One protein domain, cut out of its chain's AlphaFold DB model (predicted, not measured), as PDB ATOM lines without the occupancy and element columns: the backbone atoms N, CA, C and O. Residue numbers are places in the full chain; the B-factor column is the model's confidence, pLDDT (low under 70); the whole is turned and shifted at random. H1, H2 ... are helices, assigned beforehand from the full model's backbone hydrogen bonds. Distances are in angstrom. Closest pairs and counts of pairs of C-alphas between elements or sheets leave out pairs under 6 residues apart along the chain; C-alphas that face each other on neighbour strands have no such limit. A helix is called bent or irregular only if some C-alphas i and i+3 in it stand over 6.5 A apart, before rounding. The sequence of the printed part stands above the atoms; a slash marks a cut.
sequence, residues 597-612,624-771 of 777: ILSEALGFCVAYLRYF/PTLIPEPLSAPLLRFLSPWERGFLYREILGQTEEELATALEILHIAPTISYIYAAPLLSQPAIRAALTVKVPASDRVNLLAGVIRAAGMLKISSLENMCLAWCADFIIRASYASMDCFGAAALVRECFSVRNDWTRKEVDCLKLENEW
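AT A GLANCE: This is residues 597 to 612 and 624 to 771 of the 777 residues of an uncharacterized protein of Trypanosoma cruzi (strain CL Brener) (UniProt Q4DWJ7). One long helix, H6, runs through the middle of the model, and H5, H6 and H7 fold back on one another as a zigzag of two helical hairpins. H1 packs across H5 at one end, H8 meets H7 at the other, and H2, H3 and H4 make an arc along one side, from H5 to the last residues of H6. The printed part has 164 residues with eight named helices, H1 to H8 in order, and no named strand; its class is all helix, with mostly crossed packing. It is compact, with a radius of gyration of the C-alphas of 16.4 A and spans of 50 by 38 by 28 A.

HOW THE PARTS SIT: H1, residues 597 to 612, touches H5, residues 697 to 712, at a steep tilt of 62 degrees; the closest C-alphas are those of Ala 601 and Val 706, 4.7 A apart. H2, residues 641 to 651, only just touches residues 699 to 703 of H5, with 3 pairs of C-alphas within 8 A, the closest Ile 651 and Leu 703 at 6.2 A. H3, residues 656 to 668, and H4, residues 684 to 689, form a helical hairpin at a steep tilt of 45 degrees; the closest C-alphas, of Ile 665 and Ala 689, are 5.0 A apart. H6, residues 716 to 736, forms a hairpin with H5, the closest C-alphas being those of Ile 707 and Glu 719, 5.1 A apart. Its residues 735 and 736 only just touch H4, with 3 pairs of C-alphas within 8 A; Arg 687 and Ala 736 are closest, C-alphas 4.7 A apart. H6 and H7, residues 740 to 750, form another hairpin, closest at the C-alphas of Ser 734 and Ala 743, 4.9 A. H7 touches H8, residues 759 to 770, closest at the C-alphas of Cys 740 and Leu 765, 6.1 A. H3 and H6 are apart. Every O i to N i+4 pair is within hydrogen-bond range in H1, H4, H5, H6, H7 and H8; in H2 it is 6 of 7, in H3 6 of 9.

IN THESE COORDINATES: H1 begins at C-alpha 597 (7.399, -44.935, -23.516) and is 22.9 A long from first to last C-alpha. H3 is only just irregular: C-alphas 662 and 665 are 6.53 A apart. H5 measures 22.4 A. H6 measures 29.4 A, from C-alpha 716 (14.513, -32.019, -36.659). H8 ends at C-alpha 770 (45.981, -33.380, -12.025).

THE WHOLE: The C-alphas farthest apart, of Arg 610 and Glu 770, are 50.7 A apart. Residues 613 to 623 are cut out; C-alphas 612 and 624 are 7.0 A apart. The link from H3 to H4, 15 residues, is long. Mean pLDDT of the printed part is 89.7; residue 771 is under 70.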
ATOM      1  N   ILE A 597       6.504 -46.038 -23.156       79.09
ATOM      2  CA  ILE A 597       7.399 -44.935 -23.516       79.09
ATOM      3  C   ILE A 597       7.286 -44.540 -25.001       79.09
ATOM      4  O   ILE A 597       7.394 -43.357 -25.300       79.09
ATOM      5  N   LEU A 598       7.050 -45.468 -25.944       81.30
ATOM      6  CA  LEU A 598       6.894 -45.099 -27.364       81.30
ATOM      7  C   LEU A 598       5.575 -44.357 -27.613       81.30
ATOM      8  O   LEU A 598       5.564 -43.353 -28.318       81.30
ATOM      9  N   SER A 599       4.472 -44.851 -27.047       85.04
ATOM     10  CA  SER A 599       3.149 -44.233 -27.208       85.04
ATOM     11  C   SER A 599       3.114 -42.852 -26.541       85.04
ATOM     12  O   SER A 599       2.640 -41.882 -27.130       85.04
ATOM     13  N   GLU A 600       3.739 -42.730 -25.367       90.43
ATOM     14  CA  GLU A 600       3.945 -41.457 -24.671       90.43
ATOM     15  C   GLU A 600       4.839 -40.491 -25.477       90.43
ATOM     16  O   GLU A 600       4.447 -39.350 -25.722       90.43
ATOM     17  N   ALA A 601       5.993 -40.947 -25.978       92.63
ATOM     18  CA  ALA A 601       6.908 -40.134 -26.785       92.63
ATOM     19  C   ALA A 601       6.289 -39.645 -28.106       92.63
ATOM     20  O   ALA A 601       6.516 -38.503 -28.510       92.63
ATOM     21  N   LEU A 602       5.473 -40.471 -28.768       91.79
ATOM     22  CA  LEU A 602       4.706 -40.058 -29.948       91.79
ATOM     23  C   LEU A 602       3.583 -39.083 -29.583       91.79
ATOM     24  O   LEU A 602       3.328 -38.147 -30.339       91.79
ATOM     25  N   GLY A 603       2.974 -39.232 -28.404       92.95
ATOM     26  CA  GLY A 603       2.088 -38.226 -27.818       92.95
ATOM     27  C   GLY A 603       2.769 -36.858 -27.695       92.95
ATOM     28  O   GLY A 603       2.199 -35.860 -28.135       92.95
ATOM     29  N   PHE A 604       4.011 -36.815 -27.201       95.43
ATOM     30  CA  PHE A 604       4.817 -35.588 -27.145       95.43
ATOM     31  C   PHE A 604       5.185 -35.042 -28.530       95.43
ATOM     32  O   PHE A 604       5.062 -33.838 -28.751       95.43
ATOM     33  N   CYS A 605       5.551 -35.899 -29.488       95.00
ATOM     34  CA  CYS A 605       5.798 -35.470 -30.869       95.00
ATOM     35  C   CYS A 605       4.551 -34.822 -31.493       95.00
ATOM     36  O   CYS A 605       4.645 -33.759 -32.099       95.00
ATOM     37  N   VAL A 606       3.366 -35.410 -31.301       93.77
ATOM     38  CA  VAL A 606       2.108 -34.850 -31.822       93.77
ATOM     39  C   VAL A 606       1.670 -33.598 -31.054       93.77
ATOM     40  O   VAL A 606       1.114 -32.688 -31.666       93.77
ATOM     41  N   ALA A 607       1.933 -33.498 -29.748       93.87
ATOM     42  CA  ALA A 607       1.693 -32.274 -28.981       93.87
ATOM     43  C   ALA A 607       2.561 -31.108 -29.487       93.87
ATOM     44  O   ALA A 607       2.038 -30.019 -29.726       93.87
ATOM     45  N   TYR A 608       3.849 -31.364 -29.734       95.43
ATOM     46  CA  TYR A 608       4.781 -30.406 -30.332       95.43
ATOM     47  C   TYR A 608       4.346 -29.976 -31.736       95.43
ATOM     48  O   TYR A 608       4.234 -28.779 -31.999       95.43
ATOM     49  N   LEU A 609       4.030 -30.939 -32.613       93.74
ATOM     50  CA  LEU A 609       3.516 -30.646 -33.952       93.74
ATOM     51  C   LEU A 609       2.266 -29.766 -33.866       93.74
ATOM     52  O   LEU A 609       2.263 -28.692 -34.447       93.74
ATOM     53  N   ARG A 610       1.245 -30.151 -33.086       91.54
ATOM     54  CA  ARG A 610      -0.001 -29.374 -32.932       91.54
ATOM     55  C   ARG A 610       0.207 -27.949 -32.416       91.54
ATOM     56  O   ARG A 610      -0.578 -27.079 -32.776       91.54
ATOM     57  N   TYR A 611       1.210 -27.702 -31.573       91.40
ATOM     58  CA  TYR A 611       1.462 -26.360 -31.041       91.40
ATOM     59  C   TYR A 611       1.919 -25.387 -32.137       91.40
ATOM     60  O   TYR A 611       1.351 -24.307 -32.278       91.40
ATOM     61  N   PHE A 612       2.890 -25.793 -32.956       90.96
ATOM     62  CA  PHE A 612       3.440 -24.958 -34.032       90.96
ATOM     63  C   PHE A 612       2.636 -25.038 -35.343       90.96
ATOM     64  O   PHE A 612       2.576 -24.069 -36.091       90.96
ATOM     65  N   PRO A 624       9.263 -23.007 -34.221       91.27
ATOM     66  CA  PRO A 624      10.251 -23.529 -33.285       91.27
ATOM     67  C   PRO A 624      11.462 -22.616 -33.111       91.27
ATOM     68  O   PRO A 624      11.919 -21.986 -34.071       91.27
ATOM     69  N   THR A 625      12.032 -22.607 -31.909       91.40
ATOM     70  CA  THR A 625      13.309 -21.938 -31.653       91.40
ATOM     71  C   THR A 625      14.423 -22.600 -32.469       91.40
ATOM     72  O   THR A 625      14.674 -23.799 -32.350       91.40
ATOM     73  N   LEU A 626      15.149 -21.801 -33.256       91.21
ATOM     74  CA  LEU A 626      16.412 -22.225 -33.860       91.21
ATOM     75  C   LEU A 626      17.504 -22.217 -32.785       91.21
ATOM     76  O   LEU A 626      17.865 -21.166 -32.254       91.21
ATOM     77  N   ILE A 627      18.013 -23.399 -32.451       92.70
ATOM     78  CA  ILE A 627      19.051 -23.585 -31.434       92.70
ATOM     79  C   ILE A 627      20.423 -23.547 -32.122       92.70
ATOM     80  O   ILE A 627      20.597 -24.229 -33.134       92.70
ATOM     81  N   PRO A 628      21.398 -22.765 -31.619       90.28
ATOM     82  CA  PRO A 628      22.720 -22.692 -32.224       90.28
ATOM     83  C   PRO A 628      23.524 -23.973 -31.982       90.28
ATOM     84  O   PRO A 628      23.533 -24.517 -30.877       90.28
ATOM     85  N   GLU A 629      24.260 -24.390 -33.007       86.89
ATOM     86  CA  GLU A 629      25.224 -25.484 -32.954       86.89
ATOM     87  C   GLU A 629      26.622 -24.930 -33.310       86.89
ATOM     88  O   GLU A 629      26.788 -24.375 -34.399       86.89
ATOM     89  N   PRO A 630      27.626 -25.014 -32.411       86.70
ATOM     90  CA  PRO A 630      27.547 -25.511 -31.036       86.70
ATOM     91  C   PRO A 630      26.722 -24.597 -30.108       86.70
ATOM     92  O   PRO A 630      26.594 -23.391 -30.332       86.70
ATOM     93  N   LEU A 631      26.211 -25.176 -29.017       90.39
ATOM     94  CA  LEU A 631      25.410 -24.471 -28.015       90.39
ATOM     95  C   LEU A 631      26.253 -23.396 -27.301       90.39
ATOM     96  O   LEU A 631      27.072 -23.692 -26.432       90.39
ATOM     97  N   SER A 632      26.056 -22.128 -27.667       90.88
ATOM     98  CA  SER A 632      26.938 -21.020 -27.263       90.88
ATOM     99  C   SER A 632      26.648 -20.423 -25.878       90.88
ATOM    100  O   SER A 632      27.467 -19.657 -25.366       90.88
ATOM    101  N   ALA A 633      25.509 -20.761 -25.266       91.56
ATOM    102  CA  ALA A 633      25.030 -20.293 -23.960       91.56
ATOM    103  C   ALA A 633      24.000 -21.299 -23.382       91.56
ATOM    104  O   ALA A 633      23.541 -22.161 -24.131       91.56
ATOM    105  N   PRO A 634      23.586 -21.207 -22.099       92.65
ATOM    106  CA  PRO A 634      22.604 -22.122 -21.506       92.65
ATOM    107  C   PRO A 634      21.300 -22.200 -22.309       92.65
ATOM    108  O   PRO A 634      20.723 -21.161 -22.643       92.65
ATOM    109  N   LEU A 635      20.803 -23.413 -22.577       94.94
ATOM    110  CA  LEU A 635      19.705 -23.673 -23.529       94.94
ATOM    111  C   LEU A 635      18.442 -22.837 -23.261       94.94
ATOM    112  O   LEU A 635      17.817 -22.318 -24.186       94.94
ATOM    113  N   LEU A 636      18.110 -22.643 -21.982       93.21
ATOM    114  CA  LEU A 636      16.981 -21.824 -21.522       93.21
ATOM    115  C   LEU A 636      16.992 -20.384 -22.062       93.21
ATOM    116  O   LEU A 636      15.934 -19.759 -22.103       93.21
ATOM    117  N   ARG A 637      18.153 -19.854 -22.473       92.17
ATOM    118  CA  ARG A 637      18.273 -18.535 -23.112       92.17
ATOM    119  C   ARG A 637      17.506 -18.470 -24.432       92.17
ATOM    120  O   ARG A 637      16.892 -17.445 -24.710       92.17
ATOM    121  N   PHE A 638      17.579 -19.532 -25.233       93.41
ATOM    122  CA  PHE A 638      17.042 -19.565 -26.593       93.41
ATOM    123  C   PHE A 638      15.559 -19.931 -26.601       93.41
ATOM    124  O   PHE A 638      14.772 -19.254 -27.253       93.41
ATOM    125  N   LEU A 639      15.181 -20.969 -25.846       94.46
ATOM    126  CA  LEU A 639      13.823 -21.521 -25.857       94.46
ATOM    127  C   LEU A 639      12.759 -20.481 -25.485       94.46
ATOM    128  O   LEU A 639      12.930 -19.726 -24.518       94.46
ATOM    129  N   SER A 640      11.622 -20.519 -26.177       92.86
ATOM    130  CA  SER A 640      10.418 -19.762 -25.822       92.86
ATOM    131  C   SER A 640       9.829 -20.203 -24.467       92.86
ATOM    132  O   SER A 640      10.106 -21.310 -23.996       92.86
ATOM    133  N   PRO A 641       8.974 -19.388 -23.815       91.92
ATOM    134  CA  PRO A 641       8.330 -19.770 -22.556       91.92
ATOM    135  C   PRO A 641       7.544 -21.089 -22.624       91.92
ATOM    136  O   PRO A 641       7.516 -21.821 -21.636       91.92
ATOM    137  N   TRP A 642       6.949 -21.416 -23.780       94.13
ATOM    138  CA  TRP A 642       6.256 -22.690 -23.978       94.13
ATOM    139  C   TRP A 642       7.236 -23.860 -24.117       94.13
ATOM    140  O   TRP A 642       7.097 -24.839 -23.391       94.13
ATOM    141  N   GLU A 643       8.274 -23.741 -24.954       95.75
ATOM    142  CA  GLU A 643       9.290 -24.797 -25.124       95.75
ATOM    143  C   GLU A 643      10.014 -25.117 -23.807       95.75
ATOM    144  O   GLU A 643      10.293 -26.281 -23.526       95.75
ATOM    145  N   ARG A 644      10.251 -24.113 -22.947       94.74
ATOM    146  CA  ARG A 644      10.775 -24.324 -21.582       94.74
ATOM    147  C   ARG A 644       9.837 -25.191 -20.739       94.74
ATOM    148  O   ARG A 644      10.303 -26.108 -20.067       94.74
ATOM    149  N   GLY A 645       8.532 -24.911 -20.773       94.57
ATOM    150  CA  GLY A 645       7.518 -25.701 -20.071       94.57
ATOM    151  C   GLY A 645       7.439 -27.130 -20.606       94.57
ATOM    152  O   GLY A 645       7.598 -28.081 -19.841       94.57
ATOM    153  N   PHE A 646       7.281 -27.271 -21.919       96.41
ATOM    154  CA  PHE A 646       7.212 -28.545 -22.631       96.41
ATOM    155  C   PHE A 646       8.436 -29.437 -22.354       96.41
ATOM    156  O   PHE A 646       8.297 -30.578 -21.914       96.41
ATOM    157  N   LEU A 647       9.651 -28.909 -22.521       97.00
ATOM    158  CA  LEU A 647      10.881 -29.676 -22.334       97.00
ATOM    159  C   LEU A 647      11.151 -29.995 -20.854       97.00
ATOM    160  O   LEU A 647      11.260 -31.164 -20.485       97.00
ATOM    161  N   TYR A 648      11.248 -28.976 -19.992       95.44
ATOM    162  CA  TYR A 648      11.704 -29.175 -18.612       95.44
ATOM    163  C   TYR A 648      10.599 -29.735 -17.699       95.44
ATOM    164  O   TYR A 648      10.889 -30.591 -16.863       95.44
ATOM    165  N   ARG A 649       9.327 -29.344 -17.877       94.93
ATOM    166  CA  ARG A 649       8.206 -29.879 -17.076       94.93
ATOM    167  C   ARG A 649       7.571 -31.099 -17.740       94.93
ATOM    168  O   ARG A 649       7.515 -32.161 -17.123       94.93
ATOM    169  N   GLU A 650       7.098 -30.979 -18.980       96.21
ATOM    170  CA  GLU A 650       6.237 -32.017 -19.573       96.21
ATOM    171  C   GLU A 650       7.001 -33.272 -20.024       96.21
ATOM    172  O   GLU A 650       6.499 -34.374 -19.802       96.21
ATOM    173  N   ILE A 651       8.230 -33.142 -20.542       96.73
ATOM    174  CA  ILE A 651       9.104 -34.287 -20.875       96.73
ATOM    175  C   ILE A 651       9.995 -34.679 -19.686       96.73
ATOM    176  O   ILE A 651       9.993 -35.835 -19.268       96.73
ATOM    177  N   LEU A 652      10.741 -33.737 -19.099       95.88
ATOM    178  CA  LEU A 652      11.741 -34.056 -18.067       95.88
ATOM    179  C   LEU A 652      11.170 -34.166 -16.644       95.88
ATOM    180  O   LEU A 652      11.802 -34.765 -15.776       95.88
ATOM    181  N   GLY A 653       9.952 -33.674 -16.395       94.77
ATOM    182  CA  GLY A 653       9.269 -33.820 -15.101       94.77
ATOM    183  C   GLY A 653       9.777 -32.909 -13.981       94.77
ATOM    184  O   GLY A 653       9.481 -33.193 -12.821       94.77
ATOM    185  N   GLN A 654      10.533 -31.854 -14.295       93.23
ATOM    186  CA  GLN A 654      11.023 -30.909 -13.290       93.23
ATOM    187  C   GLN A 654       9.891 -30.084 -12.672       93.23
ATOM    188  O   GLN A 654       8.871 -29.791 -13.315       93.23
ATOM    189  N   THR A 655      10.083 -29.686 -11.415       92.94
ATOM    190  CA  THR A 655       9.144 -28.803 -10.714       92.94
ATOM    191  C   THR A 655       9.277 -27.345 -11.171       92.94
ATOM    192  O   THR A 655      10.167 -26.978 -11.942       92.94
ATOM    193  N   GLU A 656       8.362 -26.486 -10.719       91.18
ATOM    194  CA  GLU A 656       8.395 -25.059 -11.063       91.18
ATOM    195  C   GLU A 656       9.566 -24.342 -10.376       91.18
ATOM    196  O   GLU A 656      10.197 -23.471 -10.969       91.18
ATOM    197  N   GLU A 657       9.913 -24.779  -9.164       91.04
ATOM    198  CA  GLU A 657      11.076 -24.333  -8.399       91.04
ATOM    199  C   GLU A 657      12.389 -24.755  -9.075       91.04
ATOM    200  O   GLU A 657      13.304 -23.946  -9.198       91.04
ATOM    201  N   GLU A 658      12.472 -25.992  -9.573       90.88
ATOM    202  CA  GLU A 658      13.654 -26.506 -10.283       90.88
ATOM    203  C   GLU A 658      13.906 -25.752 -11.595       90.88
ATOM    204  O   GLU A 658      15.041 -25.362 -11.878       90.88
ATOM    205  N   LEU A 659      12.844 -25.472 -12.359       91.22
ATOM    206  CA  LEU A 659      12.927 -24.639 -13.559       91.22
ATOM    207  C   LEU A 659      13.282 -23.179 -13.218       91.22
ATOM    208  O   LEU A 659      14.049 -22.555 -13.953       91.22
ATOM    209  N   ALA A 660      12.780 -22.636 -12.103       89.93
ATOM    210  CA  ALA A 660      13.142 -21.297 -11.637       89.93
ATOM    211  C   ALA A 660      14.631 -21.200 -11.252       89.93
ATOM    212  O   ALA A 660      15.305 -20.273 -11.702       89.93
ATOM    213  N   THR A 661      15.176 -22.178 -10.517       87.82
ATOM    214  CA  THR A 661      16.623 -22.266 -10.235       87.82
ATOM    215  C   THR A 661      17.432 -22.417 -11.524       87.82
ATOM    216  O   THR A 661      18.414 -21.708 -11.724       87.82
ATOM    217  N   ALA A 662      16.994 -23.258 -12.466       86.59
ATOM    218  CA  ALA A 662      17.687 -23.414 -13.747       86.59
ATOM    219  C   ALA A 662      17.681 -22.131 -14.610       86.59
ATOM    220  O   ALA A 662      18.576 -21.962 -15.445       86.59
ATOM    221  N   LEU A 663      16.702 -21.234 -14.405       91.47
ATOM    222  CA  LEU A 663      16.589 -19.895 -15.007       91.47
ATOM    223  C   LEU A 663      17.345 -18.797 -14.233       91.47
ATOM    224  O   LEU A 663      17.562 -17.710 -14.776       91.47
ATOM    225  N   GLU A 664      17.778 -19.048 -12.996       91.28
ATOM    226  CA  GLU A 664      18.510 -18.081 -12.162       91.28
ATOM    227  C   GLU A 664      19.836 -17.657 -12.819       91.28
ATOM    228  O   GLU A 664      20.220 -16.486 -12.769       91.28
ATOM    229  N   ILE A 665      20.472 -18.565 -13.570       90.59
ATOM    230  CA  ILE A 665      21.684 -18.285 -14.354       90.59
ATOM    231  C   ILE A 665      21.505 -17.132 -15.356       90.59
ATOM    232  O   ILE A 665      22.444 -16.377 -15.592       90.59
ATOM    233  N   LEU A 666      20.297 -16.944 -15.906       90.36
ATOM    234  CA  LEU A 666      19.999 -15.851 -16.840       90.36
ATOM    235  C   LEU A 666      19.845 -14.493 -16.133       90.36
ATOM    236  O   LEU A 666      19.941 -13.460 -16.790       90.36
ATOM    237  N   HIS A 667      19.623 -14.498 -14.816       91.04
ATOM    238  CA  HIS A 667      19.524 -13.300 -13.981       91.04
ATOM    239  C   HIS A 667      20.890 -12.914 -13.397       91.04
ATOM    240  O   HIS A 667      21.255 -11.742 -13.421       91.04
ATOM    241  N   ILE A 668      21.660 -13.898 -12.913       90.18
ATOM    242  CA  ILE A 668      22.999 -13.681 -12.336       90.18
ATOM    243  C   ILE A 668      24.038 -13.404 -13.434       90.18
ATOM    244  O   ILE A 668      24.898 -12.543 -13.267       90.18
ATOM    245  N   ALA A 669      23.962 -14.117 -14.562       89.26
ATOM    246  CA  ALA A 669      24.948 -14.049 -15.638       89.26
ATOM    247  C   ALA A 669      24.281 -13.875 -17.023       89.26
ATOM    248  O   ALA A 669      24.419 -14.736 -17.893       89.26
ATOM    249  N   PRO A 670      23.581 -12.752 -17.288       88.07
ATOM    250  CA  PRO A 670      22.841 -12.523 -18.540       88.07
ATOM    251  C   PRO A 670      23.713 -12.486 -19.811       88.07
ATOM    252  O   PRO A 670      23.177 -12.512 -20.923       88.07
ATOM    253  N   THR A 671      25.039 -12.439 -19.670       87.19
ATOM    254  CA  THR A 671      26.041 -12.470 -20.750       87.19
ATOM    255  C   THR A 671      26.865 -13.765 -20.790       87.19
ATOM    256  O   THR A 671      27.840 -13.832 -21.535       87.19
ATOM    257  N   ILE A 672      26.501 -14.800 -20.018       88.62
ATOM    258  CA  ILE A 672      27.238 -16.070 -20.005       88.62
ATOM    259  C   ILE A 672      27.288 -16.721 -21.394       88.62
ATOM    260  O   ILE A 672      26.268 -16.891 -22.063       88.62
ATOM    261  N   SER A 673      28.492 -17.132 -21.789       89.37
ATOM    262  CA  SER A 673      28.733 -17.967 -22.960       89.37
ATOM    263  C   SER A 673      29.573 -19.175 -22.571       89.37
ATOM    264  O   SER A 673      30.527 -19.054 -21.806       89.37
ATOM    265  N   TYR A 674      29.247 -20.331 -23.143       88.87
ATOM    266  CA  TYR A 674      30.028 -21.560 -23.002       88.87
ATOM    267  C   TYR A 674      31.330 -21.551 -23.826       88.87
ATOM    268  O   TYR A 674      32.178 -22.416 -23.640       88.87
ATOM    269  N   ILE A 675      31.531 -20.546 -24.685       85.82
ATOM    270  CA  ILE A 675      32.805 -20.315 -25.386       85.82
ATOM    271  C   ILE A 675      33.812 -19.605 -24.459       85.82
ATOM    272  O   ILE A 675      35.004 -19.881 -24.512       85.82
ATOM    273  N   TYR A 676      33.327 -18.731 -23.566       82.43
ATOM    274  CA  TYR A 676      34.143 -17.857 -22.710       82.43
ATOM    275  C   TYR A 676      33.716 -17.936 -21.233       82.43
ATOM    276  O   TYR A 676      33.548 -16.921 -20.558       82.43
ATOM    277  N   ALA A 677      33.489 -19.149 -20.724       80.91
ATOM    278  CA  ALA A 677      32.907 -19.346 -19.394       80.91
ATOM    279  C   ALA A 677      33.861 -18.981 -18.236       80.91
ATOM    280  O   ALA A 677      33.404 -18.492 -17.202       80.91
ATOM    281  N   ALA A 678      35.173 -19.202 -18.393       78.33
ATOM    282  CA  ALA A 678      36.149 -19.196 -17.295       78.33
ATOM    283  C   ALA A 678      36.104 -17.962 -16.357       78.33
ATOM    284  O   ALA A 678      36.055 -18.174 -15.140       78.33
ATOM    285  N   PRO A 679      36.005 -16.699 -16.836       78.86
ATOM    286  CA  PRO A 679      35.931 -15.529 -15.952       78.86
ATOM    287  C   PRO A 679      34.714 -15.552 -15.015       78.86
ATOM    288  O   PRO A 679      34.794 -15.111 -13.868       78.86
ATOM    289  N   LEU A 680      33.588 -16.099 -15.483       81.32
ATOM    290  CA  LEU A 680      32.336 -16.208 -14.731       81.32
ATOM    291  C   LEU A 680      32.349 -17.398 -13.759       81.32
ATOM    292  O   LEU A 680      31.789 -17.305 -12.667       81.32
ATOM    293  N   LEU A 681      33.052 -18.484 -14.097       83.36
ATOM    294  CA  LEU A 681      33.217 -19.661 -13.231       83.36
ATOM    295  C   LEU A 681      34.080 -19.399 -11.984       83.36
ATOM    296  O   LEU A 681      34.173 -20.263 -11.109       83.36
ATOM    297  N   SER A 682      34.675 -18.212 -11.855       81.09
ATOM    298  CA  SER A 682      35.255 -17.730 -10.594       81.09
ATOM    299  C   SER A 682      34.198 -17.483  -9.504       81.09
ATOM    300  O   SER A 682      34.507 -17.564  -8.316       81.09
ATOM    301  N   GLN A 683      32.943 -17.210  -9.882       85.61
ATOM    302  CA  GLN A 683      31.895 -16.771  -8.960       85.61
ATOM    303  C   GLN A 683      31.103 -17.965  -8.388       85.61
ATOM    304  O   GLN A 683      30.458 -18.689  -9.153       85.61
ATOM    305  N   PRO A 684      31.048 -18.158  -7.052       85.82
ATOM    306  CA  PRO A 684      30.311 -19.275  -6.449       85.82
ATOM    307  C   PRO A 684      28.814 -19.287  -6.787       85.82
ATOM    308  O   PRO A 684      28.243 -20.354  -6.991       85.82
ATOM    309  N   ALA A 685      28.189 -18.109  -6.910       86.98
ATOM    310  CA  ALA A 685      26.782 -17.978  -7.294       86.98
ATOM    311  C   ALA A 685      26.508 -18.478  -8.727       86.98
ATOM    312  O   ALA A 685      25.467 -19.075  -8.985       86.98
ATOM    313  N   ILE A 686      27.464 -18.302  -9.647       86.96
ATOM    314  CA  ILE A 686      27.351 -18.790 -11.027       86.96
ATOM    315  C   ILE A 686      27.511 -20.316 -11.068       86.96
ATOM    316  O   ILE A 686      26.721 -20.977 -11.734       86.96
ATOM    317  N   ARG A 687      28.443 -20.903 -10.299       84.48
ATOM    318  CA  ARG A 687      28.525 -22.374 -10.155       84.48
ATOM    319  C   ARG A 687      27.252 -22.967  -9.537       84.48
ATOM    320  O   ARG A 687      26.759 -23.983 -10.020       84.48
ATOM    321  N   ALA A 688      26.688 -22.307  -8.523       85.34
ATOM    322  CA  ALA A 688      25.421 -22.706  -7.910       85.34
ATOM    323  C   ALA A 688      24.259 -22.680  -8.924       85.34
ATOM    324  O   ALA A 688      23.581 -23.687  -9.092       85.34
ATOM    325  N   ALA A 689      24.084 -21.590  -9.678       86.57
ATOM    326  CA  ALA A 689      23.037 -21.486 -10.703       86.57
ATOM    327  C   ALA A 689      23.279 -22.359 -11.960       86.57
ATOM    328  O   ALA A 689      22.352 -22.620 -12.728       86.57
ATOM    329  N   LEU A 690      24.507 -22.845 -12.175       88.72
ATOM    330  CA  LEU A 690      24.816 -23.892 -13.157       88.72
ATOM    331  C   LEU A 690      24.570 -25.311 -12.619       88.72
ATOM    332  O   LEU A 690      24.604 -26.254 -13.404       88.72
ATOM    333  N   THR A 691      24.320 -25.496 -11.318       85.35
ATOM    334  CA  THR A 691      24.152 -26.830 -10.721       85.35
ATOM    335  C   THR A 691      22.859 -27.474 -11.216       85.35
ATOM    336  O   THR A 691      21.756 -27.097 -10.822       85.35
ATOM    337  N   VAL A 692      22.995 -28.475 -12.085       78.89
ATOM    338  CA  VAL A 692      21.868 -29.243 -12.621       78.89
ATOM    339  C   VAL A 692      21.434 -30.333 -11.650       78.89
ATOM    340  O   VAL A 692      22.218 -31.199 -11.268       78.89
ATOM    341  N   LYS A 693      20.146 -30.335 -11.300       86.80
ATOM    342  CA  LYS A 693      19.513 -31.504 -10.692       86.80
ATOM    343  C   LYS A 693      19.306 -32.572 -11.769       86.80
ATOM    344  O   LYS A 693      18.714 -32.292 -12.812       86.80
ATOM    345  N   VAL A 694      19.751 -33.796 -11.495       91.63
ATOM    346  CA  VAL A 694      19.506 -34.959 -12.356       91.63
ATOM    347  C   VAL A 694      17.993 -35.251 -12.412       91.63
ATOM    348  O   VAL A 694      17.372 -35.395 -11.353       91.63
ATOM    349  N   PRO A 695      17.360 -35.319 -13.603       93.04
ATOM    350  CA  PRO A 695      15.968 -35.756 -13.730       93.04
ATOM    351  C   PRO A 695      15.807 -37.236 -13.361       93.04
ATOM    352  O   PRO A 695      16.761 -38.010 -13.401       93.04
ATOM    353  N   ALA A 696      14.586 -37.665 -13.040       91.65
ATOM    354  CA  ALA A 696      14.336 -39.076 -12.755       91.65
ATOM    355  C   ALA A 696      14.593 -39.952 -14.003       91.65
ATOM    356  O   ALA A 696      14.303 -39.552 -15.133       91.65
ATOM    357  N   SER A 697      15.157 -41.150 -13.808       90.89
ATOM    358  CA  SER A 697      15.640 -42.013 -14.902       90.89
ATOM    359  C   SER A 697      14.543 -42.369 -15.916       90.89
ATOM    360  O   SER A 697      14.808 -42.423 -17.115       90.89
ATOM    361  N   ASP A 698      13.292 -42.543 -15.486       91.53
ATOM    362  CA  ASP A 698      12.131 -42.736 -16.366       91.53
ATOM    363  C   ASP A 698      11.901 -41.545 -17.316       91.53
ATOM    364  O   ASP A 698      11.579 -41.745 -18.487       91.53
ATOM    365  N   ARG A 699      12.159 -40.319 -16.852       94.79
ATOM    366  CA  ARG A 699      12.014 -39.073 -17.621       94.79
ATOM    367  C   ARG A 699      13.162 -38.866 -18.611       94.79
ATOM    368  O   ARG A 699      12.930 -38.403 -19.725       94.79
ATOM    369  N   VAL A 700      14.381 -39.295 -18.272       94.02
ATOM    370  CA  VAL A 700      15.504 -39.334 -19.234       94.02
ATOM    371  C   VAL A 700      15.286 -40.433 -20.286       94.02
ATOM    372  O   VAL A 700      15.524 -40.215 -21.474       94.02
ATOM    373  N   ASN A 701      14.743 -41.592 -19.892       91.70
ATOM    374  CA  ASN A 701      14.328 -42.639 -20.833       91.70
ATOM    375  C   ASN A 701      13.193 -42.169 -21.764       91.70
ATOM    376  O   ASN A 701      13.193 -42.525 -22.947       91.70
ATOM    377  N   LEU A 702      12.267 -41.344 -21.262       94.44
ATOM    378  CA  LEU A 702      11.240 -40.679 -22.064       94.44
ATOM    379  C   LEU A 702      11.843 -39.655 -23.034       94.44
ATOM    380  O   LEU A 702      11.508 -39.713 -24.212       94.44
ATOM    381  N   LEU A 703      12.768 -38.790 -22.599       96.22
ATOM    382  CA  LEU A 703      13.493 -37.870 -23.492       96.22
ATOM    383  C   LEU A 703      14.180 -38.636 -24.634       96.22
ATOM    384  O   LEU A 703      14.013 -38.286 -25.800       96.22
ATOM    385  N   ALA A 704      14.887 -39.725 -24.325       93.96
ATOM    386  CA  ALA A 704      15.497 -40.588 -25.337       93.96
ATOM    387  C   ALA A 704      14.450 -41.268 -26.247       93.96
ATOM    388  O   ALA A 704      14.717 -41.534 -27.419       93.96
ATOM    389  N   GLY A 705      13.247 -41.535 -25.729       92.51
ATOM    390  CA  GLY A 705      12.081 -41.945 -26.514       92.51
ATOM    391  C   GLY A 705      11.604 -40.858 -27.479       92.51
ATOM    392  O   GLY A 705      11.375 -41.163 -28.647       92.51
ATOM    393  N   VAL A 706      11.510 -39.606 -27.019       95.55
ATOM    394  CA  VAL A 706      11.120 -38.442 -27.832       95.55
ATOM    395  C   VAL A 706      12.158 -38.153 -28.911       95.55
ATOM    396  O   VAL A 706      11.761 -37.961 -30.052       95.55
ATOM    397  N   ILE A 707      13.462 -38.221 -28.612       95.15
ATOM    398  CA  ILE A 707      14.537 -38.094 -29.618       95.15
ATOM    399  C   ILE A 707      14.346 -39.132 -30.733       95.15
ATOM    400  O   ILE A 707      14.248 -38.768 -31.900       95.15
ATOM    401  N   ARG A 708      14.197 -40.420 -30.384       91.37
ATOM    402  CA  ARG A 708      13.978 -41.485 -31.383       91.37
ATOM    403  C   ARG A 708      12.679 -41.297 -32.172       91.37
ATOM    404  O   ARG A 708      12.677 -41.507 -33.380       91.37
ATOM    405  N   ALA A 709      11.586 -40.905 -31.518       91.39
ATOM    406  CA  ALA A 709      10.303 -40.673 -32.178       91.39
ATOM    407  C   ALA A 709      10.338 -39.444 -33.110       91.39
ATOM    408  O   ALA A 709       9.808 -39.508 -34.219       91.39
ATOM    409  N   ALA A 710      11.012 -38.365 -32.704       93.95
ATOM    410  CA  ALA A 710      11.227 -37.169 -33.510       93.95
ATOM    411  C   ALA A 710      12.102 -37.467 -34.734       93.95
ATOM    412  O   ALA A 710      11.705 -37.106 -35.839       93.95
ATOM    413  N   GLY A 711      13.211 -38.197 -34.566       91.50
ATOM    414  CA  GLY A 711      14.069 -38.636 -35.671       91.50
ATOM    415  C   GLY A 711      13.340 -39.561 -36.651       91.50
ATOM    416  O   GLY A 711      13.365 -39.323 -37.857       91.50
ATOM    417  N   MET A 712      12.575 -40.546 -36.150       88.47
ATOM    418  CA  MET A 712      11.710 -41.392 -36.991       88.47
ATOM    419  C   MET A 712      10.690 -40.569 -37.790       88.47
ATOM    420  O   MET A 712      10.451 -40.858 -38.957       88.47
ATOM    421  N   LEU A 713      10.072 -39.550 -37.187       91.02
ATOM    422  CA  LEU A 713       9.122 -38.652 -37.859       91.02
ATOM    423  C   LEU A 713       9.806 -37.508 -38.633       91.02
ATOM    424  O   LEU A 713       9.113 -36.689 -39.244       91.02
ATOM    425  N   LYS A 714      11.143 -37.439 -38.615       92.68
ATOM    426  CA  LYS A 714      11.971 -36.362 -39.177       92.68
ATOM    427  C   LYS A 714      11.492 -34.965 -38.753       92.68
ATOM    428  O   LYS A 714      11.242 -34.105 -39.599       92.68
ATOM    429  N   ILE A 715      11.337 -34.771 -37.440       94.73
ATOM    430  CA  ILE A 715      10.981 -33.502 -36.777       94.73
ATOM    431  C   ILE A 715      12.255 -32.886 -36.184       94.73
ATOM    432  O   ILE A 715      12.452 -32.857 -34.966       94.73
ATOM    433  N   SER A 716      13.152 -32.415 -37.052       94.78
ATOM    434  CA  SER A 716      14.513 -32.019 -36.659       94.78
ATOM    435  C   SER A 716      14.562 -30.904 -35.607       94.78
ATOM    436  O   SER A 716      15.495 -30.862 -34.816       94.78
ATOM    437  N   SER A 717      13.558 -30.023 -35.522       95.29
ATOM    438  CA  SER A 717      13.515 -28.984 -34.481       95.29
ATOM    439  C   SER A 717      13.248 -29.543 -33.075       95.29
ATOM    440  O   SER A 717      13.798 -29.035 -32.099       95.29
ATOM    441  N   LEU A 718      12.447 -30.611 -32.956       96.53
ATOM    442  CA  LEU A 718      12.205 -31.312 -31.689       96.53
ATOM    443  C   LEU A 718      13.402 -32.191 -31.315       96.53
ATOM    444  O   LEU A 718      13.840 -32.185 -30.166       96.53
ATOM    445  N   GLU A 719      13.954 -32.906 -32.296       95.82
ATOM    446  CA  GLU A 719      15.155 -33.727 -32.131       95.82
ATOM    447  C   GLU A 719      16.339 -32.878 -31.642       95.82
ATOM    448  O   GLU A 719      16.895 -33.157 -30.577       95.82
ATOM    449  N   ASN A 720      16.633 -31.766 -32.326       95.28
ATOM    450  CA  ASN A 720      17.687 -30.830 -31.934       95.28
ATOM    451  C   ASN A 720      17.418 -30.187 -30.565       95.28
ATOM    452  O   ASN A 720      18.359 -29.996 -29.803       95.28
ATOM    453  N   MET A 721      16.162 -29.894 -30.202       96.56
ATOM    454  CA  MET A 721      15.831 -29.368 -28.870       96.56
ATOM    455  C   MET A 721      16.128 -30.371 -27.749       96.56
ATOM    456  O   MET A 721      16.693 -29.998 -26.718       96.56
ATOM    457  N   CYS A 722      15.788 -31.644 -27.942       97.12
ATOM    458  CA  CYS A 722      16.073 -32.680 -26.954       97.12
ATOM    459  C   CYS A 722      17.569 -33.050 -26.905       97.12
ATOM    460  O   CYS A 722      18.099 -33.268 -25.815       97.12
ATOM    461  N   LEU A 723      18.276 -33.052 -28.041       95.89
ATOM    462  CA  LEU A 723      19.734 -33.243 -28.093       95.89
ATOM    463  C   LEU A 723      20.498 -32.066 -27.463       95.89
ATOM    464  O   LEU A 723      21.431 -32.278 -26.687       95.89
ATOM    465  N   ALA A 724      20.067 -30.829 -27.717       96.09
ATOM    466  CA  ALA A 724      20.647 -29.641 -27.100       96.09
ATOM    467  C   ALA A 724      20.443 -29.612 -25.580       96.09
ATOM    468  O   ALA A 724      21.276 -29.046 -24.877       96.09
ATOM    469  N   TRP A 725      19.392 -30.252 -25.049       96.35
ATOM    470  CA  TRP A 725      19.261 -30.447 -23.604       96.35
ATOM    471  C   TRP A 725      20.324 -31.397 -23.053       96.35
ATOM    472  O   TRP A 725      20.913 -31.110 -22.015       96.35
ATOM    473  N   CYS A 726      20.622 -32.496 -23.752       95.46
ATOM    474  CA  CYS A 726      21.711 -33.392 -23.357       95.46
ATOM    475  C   CYS A 726      23.055 -32.641 -23.330       95.46
ATOM    476  O   CYS A 726      23.826 -32.808 -22.385       95.46
ATOM    477  N   ALA A 727      23.306 -31.765 -24.309       94.57
ATOM    478  CA  ALA A 727      24.482 -30.894 -24.327       94.57
ATOM    479  C   ALA A 727      24.477 -29.861 -23.177       94.57
ATOM    480  O   ALA A 727      25.465 -29.765 -22.453       94.57
ATOM    481  N   ASP A 728      23.370 -29.140 -22.958       95.09
ATOM    482  CA  ASP A 728      23.177 -28.186 -21.847       95.09
ATOM    483  C   ASP A 728      23.425 -28.856 -20.488       95.09
ATOM    484  O   ASP A 728      24.157 -28.318 -19.659       95.09
ATOM    485  N   PHE A 729      22.889 -30.062 -20.275       94.77
ATOM    486  CA  PHE A 729      23.104 -30.839 -19.056       94.77
ATOM    487  C   PHE A 729      24.578 -31.220 -18.865       94.77
ATOM    488  O   PHE A 729      25.126 -30.988 -17.788       94.77
ATOM    489  N   ILE A 730      25.234 -31.766 -19.898       93.75
ATOM    490  CA  ILE A 730      26.650 -32.166 -19.835       93.75
ATOM    491  C   ILE A 730      27.541 -30.950 -19.544       93.75
ATOM    492  O   ILE A 730      28.345 -30.990 -18.614       93.75
ATOM    493  N   ILE A 731      27.361 -29.848 -20.276       92.38
ATOM    494  CA  ILE A 731      28.156 -28.622 -20.111       92.38
ATOM    495  C   ILE A 731      27.949 -28.022 -18.710       92.38
ATOM    496  O   ILE A 731      28.917 -27.655 -18.039       92.38
ATOM    497  N   ARG A 732      26.703 -27.963 -18.220       92.02
ATOM    498  CA  ARG A 732      26.406 -27.494 -16.857       92.02
ATOM    499  C   ARG A 732      27.008 -28.401 -15.784       92.02
ATOM    500  O   ARG A 732      27.608 -27.882 -14.847       92.02
ATOM    501  N   ALA A 733      26.926 -29.726 -15.929       91.65
ATOM    502  CA  ALA A 733      27.549 -30.674 -15.002       91.65
ATOM    503  C   ALA A 733      29.079 -30.499 -14.948       91.65
ATOM    504  O   ALA A 733      29.652 -30.473 -13.856       91.65
ATOM    505  N   SER A 734      29.723 -30.293 -16.101       89.55
ATOM    506  CA  SER A 734      31.159 -30.006 -16.214       89.55
ATOM    507  C   SER A 734      31.584 -28.657 -15.623       89.55
ATOM    508  O   SER A 734      32.706 -28.547 -15.133       89.55
ATOM    509  N   TYR A 735      30.722 -27.636 -15.635       88.89
ATOM    510  CA  TYR A 735      31.041 -26.309 -15.085       88.89
ATOM    511  C   TYR A 735      30.609 -26.084 -13.626       88.89
ATOM    512  O   TYR A 735      31.176 -25.219 -12.955       88.89
ATOM    513  N   ALA A 736      29.617 -26.823 -13.125       86.78
ATOM    514  CA  ALA A 736      29.154 -26.718 -11.740       86.78
ATOM    515  C   ALA A 736      29.933 -27.626 -10.771       86.78
ATOM    516  O   ALA A 736      30.020 -27.326  -9.580       86.78
ATOM    517  N   SER A 737      30.496 -28.730 -11.272       85.99
ATOM    518  CA  SER A 737      31.257 -29.686 -10.461       85.99
ATOM    519  C   SER A 737      32.599 -29.120  -9.993       85.99
ATOM    520  O   SER A 737      33.203 -28.267 -10.640       85.99
ATOM    521  N   MET A 738      33.087 -29.626  -8.857       80.32
ATOM    522  CA  MET A 738      34.400 -29.259  -8.308       80.32
ATOM    523  C   MET A 738      35.570 -29.947  -9.022       80.32
ATOM    524  O   MET A 738      36.677 -29.421  -9.003       80.32
ATOM    525  N   ASP A 739      35.315 -31.105  -9.634       84.59
ATOM    526  CA  ASP A 739      36.286 -31.946 -10.327       84.59
ATOM    527  C   ASP A 739      35.593 -32.769 -11.435       84.59
ATOM    528  O   ASP A 739      34.358 -32.861 -11.503       84.59
ATOM    529  N   CYS A 740      36.390 -33.382 -12.312       85.40
ATOM    530  CA  CYS A 740      35.886 -34.146 -13.455       85.40
ATOM    531  C   CYS A 740      35.221 -35.479 -13.063       85.40
ATOM    532  O   CYS A 740      34.401 -35.985 -13.830       85.40
ATOM    533  N   PHE A 741      35.523 -36.048 -11.886       87.60
ATOM    534  CA  PHE A 741      34.841 -37.258 -11.409       87.60
ATOM    535  C   PHE A 741      33.404 -36.935 -10.994       87.60
ATOM    536  O   PHE A 741      32.498 -37.682 -11.357       87.60
ATOM    537  N   GLY A 742      33.174 -35.807 -10.314       88.46
ATOM    538  CA  GLY A 742      31.836 -35.298 -10.003       88.46
ATOM    539  C   GLY A 742      31.016 -35.004 -11.261       88.46
ATOM    540  O   GLY A 742      29.880 -35.471 -11.376       88.46
ATOM    541  N   ALA A 743      31.617 -34.329 -12.246       90.13
ATOM    542  CA  ALA A 743      30.959 -34.036 -13.522       90.13
ATOM    543  C   ALA A 743      30.546 -35.319 -14.258       90.13
ATOM    544  O   ALA A 743      29.379 -35.499 -14.612       90.13
ATOM    545  N   ALA A 744      31.486 -36.249 -14.442       89.69
ATOM    546  CA  ALA A 744      31.207 -37.499 -15.131       89.69
ATOM    547  C   ALA A 744      30.289 -38.436 -14.314       89.69
ATOM    548  O   ALA A 744      29.545 -39.211 -14.912       89.69
ATOM    549  N   ALA A 745      30.263 -38.344 -12.978       88.63
ATOM    550  CA  ALA A 745      29.305 -39.072 -12.143       88.63
ATOM    551  C   ALA A 745      27.865 -38.582 -12.369       88.63
ATOM    552  O   ALA A 745      26.987 -39.412 -12.597       88.63
ATOM    553  N   LEU A 746      27.628 -37.263 -12.404       91.28
ATOM    554  CA  LEU A 746      26.313 -36.684 -12.730       91.28
ATOM    555  C   LEU A 746      25.848 -37.070 -14.146       91.28
ATOM    556  O   LEU A 746      24.675 -37.386 -14.357       91.28
ATOM    557  N   VAL A 747      26.771 -37.099 -15.113       92.57
ATOM    558  CA  VAL A 747      26.499 -37.558 -16.488       92.57
ATOM    559  C   VAL A 747      26.148 -39.053 -16.518       92.57
ATOM    560  O   VAL A 747      25.148 -39.427 -17.133       92.57
ATOM    561  N   ARG A 748      26.899 -39.913 -15.809       90.52
ATOM    562  CA  ARG A 748      26.580 -41.350 -15.680       90.52
ATOM    563  C   ARG A 748      25.244 -41.589 -14.976       90.52
ATOM    564  O   ARG A 748      24.509 -42.476 -15.403       90.52
ATOM    565  N   GLU A 749      24.917 -40.821 -13.938       90.88
ATOM    566  CA  GLU A 749      23.640 -40.915 -13.222       90.88
ATOM    567  C   GLU A 749      22.469 -40.567 -14.152       90.88
ATOM    568  O   GLU A 749      21.559 -41.381 -14.328       90.88
ATOM    569  N   CYS A 750      22.547 -39.415 -14.831       92.60
ATOM    570  CA  CYS A 750      21.535 -38.950 -15.782       92.60
ATOM    571  C   CYS A 750      21.270 -39.979 -16.888       92.60
ATOM    572  O   CYS A 750      20.148 -40.466 -17.041       92.60
ATOM    573  N   PHE A 751      22.313 -40.386 -17.617       90.92
ATOM    574  CA  PHE A 751      22.184 -41.355 -18.712       90.92
ATOM    575  C   PHE A 751      22.164 -42.820 -18.235       90.92
ATOM    576  O   PHE A 751      22.214 -43.740 -19.049       90.92
ATOM    577  N   SER A 752      22.032 -43.051 -16.922       87.04
ATOM    578  CA  SER A 752      21.868 -44.373 -16.298       87.04
ATOM    579  C   SER A 752      22.968 -45.389 -16.665       87.04
ATOM    580  O   SER A 752      22.708 -46.589 -16.792       87.04
ATOM    581  N   VAL A 753      24.210 -44.917 -16.818       85.68
ATOM    582  CA  VAL A 753      25.394 -45.707 -17.195       85.68
ATOM    583  C   VAL A 753      25.870 -46.533 -15.996       85.68
ATOM    584  O   VAL A 753      26.572 -46.044 -15.116       85.68
ATOM    585  N   ARG A 754      25.473 -47.812 -15.961       77.70
ATOM    586  CA  ARG A 754      25.696 -48.722 -14.816       77.70
ATOM    587  C   ARG A 754      27.071 -49.387 -14.752       77.70
ATOM    588  O   ARG A 754      27.337 -50.093 -13.786       77.70
ATOM    589  N   ASN A 755      27.908 -49.221 -15.771       79.05
ATOM    590  CA  ASN A 755      29.244 -49.808 -15.777       79.05
ATOM    591  C   ASN A 755      30.131 -49.087 -14.755       79.05
ATOM    592  O   ASN A 755      30.133 -47.852 -14.702       79.05
ATOM    593  N   ASP A 756      30.945 -49.847 -14.023       80.40
ATOM    594  CA  ASP A 756      32.089 -49.287 -13.303       80.40
ATOM    595  C   ASP A 756      33.002 -48.511 -14.266       80.40
ATOM    596  O   ASP A 756      33.004 -48.732 -15.480       80.40
ATOM    597  N   TRP A 757      33.788 -47.585 -13.722       83.74
ATOM    598  CA  TRP A 757      34.785 -46.862 -14.501       83.74
ATOM    599  C   TRP A 757      35.859 -47.836 -15.000       83.74
ATOM    600  O   TRP A 757      36.559 -48.473 -14.205       83.74
ATOM    601  N   THR A 758      36.037 -47.924 -16.314       86.57
ATOM    602  CA  THR A 758      37.198 -48.600 -16.894       86.57
ATOM    603  C   THR A 758      38.473 -47.903 -16.433       86.57
ATOM    604  O   THR A 758      38.507 -46.697 -16.184       86.57
ATOM    605  N   ARG A 759      39.582 -48.645 -16.374       85.22
ATOM    606  CA  ARG A 759      40.878 -48.053 -16.025       85.22
ATOM    607  C   ARG A 759      41.261 -46.888 -16.954       85.22
ATOM    608  O   ARG A 759      41.871 -45.936 -16.485       85.22
ATOM    609  N   LYS A 760      40.880 -46.956 -18.235       87.02
ATOM    610  CA  LYS A 760      41.101 -45.899 -19.234       87.02
ATOM    611  C   LYS A 760      40.376 -44.609 -18.834       87.02
ATOM    612  O   LYS A 760      41.023 -43.576 -18.738       87.02
ATOM    613  N   GLU A 761      39.084 -44.686 -18.501       86.30
ATOM    614  CA  GLU A 761      38.317 -43.540 -17.985       86.30
ATOM    615  C   GLU A 761      38.925 -42.982 -16.691       86.30
ATOM    616  O   GLU A 761      39.125 -41.777 -16.586       86.30
ATOM    617  N   VAL A 762      39.272 -43.841 -15.723       85.61
ATOM    618  CA  VAL A 762      39.869 -43.407 -14.446       85.61
ATOM    619  C   VAL A 762      41.210 -42.702 -14.651       85.61
ATOM    620  O   VAL A 762      41.467 -41.688 -14.005       85.61
ATOM    621  N   ASP A 763      42.080 -43.236 -15.508       86.09
ATOM    622  CA  ASP A 763      43.402 -42.658 -15.747       86.09
ATOM    623  C   ASP A 763      43.299 -41.367 -16.601       86.09
ATOM    624  O   ASP A 763      44.038 -40.422 -16.333       86.09
ATOM    625  N   CYS A 764      42.318 -41.239 -17.510       84.09
ATOM    626  CA  CYS A 764      41.972 -39.961 -18.158       84.09
ATOM    627  C   CYS A 764      41.450 -38.915 -17.157       84.09
ATOM    628  O   CYS A 764      41.958 -37.801 -17.111       84.09
ATOM    629  N   LEU A 765      40.479 -39.268 -16.308       83.03
ATOM    630  CA  LEU A 765      39.889 -38.346 -15.327       83.03
ATOM    631  C   LEU A 765      40.884 -37.903 -14.247       83.03
ATOM    632  O   LEU A 765      40.704 -36.842 -13.656       83.03
ATOM    633  N   LYS A 766      41.945 -38.676 -13.987       84.63
ATOM    634  CA  LYS A 766      43.092 -38.185 -13.212       84.63
ATOM    635  C   LYS A 766      43.870 -37.131 -13.978       84.63
ATOM    636  O   LYS A 766      44.088 -36.072 -13.420       84.63
ATOM    637  N   LEU A 767      44.243 -37.384 -15.235       81.25
ATOM    638  CA  LEU A 767      45.011 -36.426 -16.040       81.25
ATOM    639  C   LEU A 767      44.304 -35.064 -16.157       81.25
ATOM    640  O   LEU A 767      44.965 -34.045 -16.006       81.25
ATOM    641  N   GLU A 768      42.979 -35.045 -16.326       76.20
ATOM    642  CA  GLU A 768      42.177 -33.806 -16.354       76.20
ATOM    643  C   GLU A 768      42.124 -33.074 -14.992       76.20
ATOM    644  O   GLU A 768      42.027 -31.853 -14.950       76.20
ATOM    645  N   ASN A 769      42.192 -33.796 -13.863       75.15
ATOM    646  CA  ASN A 769      42.142 -33.211 -12.510       75.15
ATOM    647  C   ASN A 769      43.528 -32.921 -11.898       75.15
ATOM    648  O   ASN A 769      43.641 -32.123 -10.971       75.15
ATOM    649  N   GLU A 770      44.572 -33.597 -12.378       72.20
ATOM    650  CA  GLU A 770      45.981 -33.380 -12.025       72.20
ATOM    651  C   GLU A 770      46.638 -32.331 -12.944       72.20
ATOM    652  O   GLU A 770      47.762 -31.903 -12.677       72.20
ATOM    653  N   TRP A 771      45.940 -31.890 -14.001       62.62
ATOM    654  CA  TRP A 771      46.373 -30.792 -14.862       62.62
ATOM    655  C   TRP A 771      46.495 -29.489 -14.051       62.62
ATOM    656  O   TRP A 771      45.573 -29.135 -13.308       62.62
TER     657      TRP A 771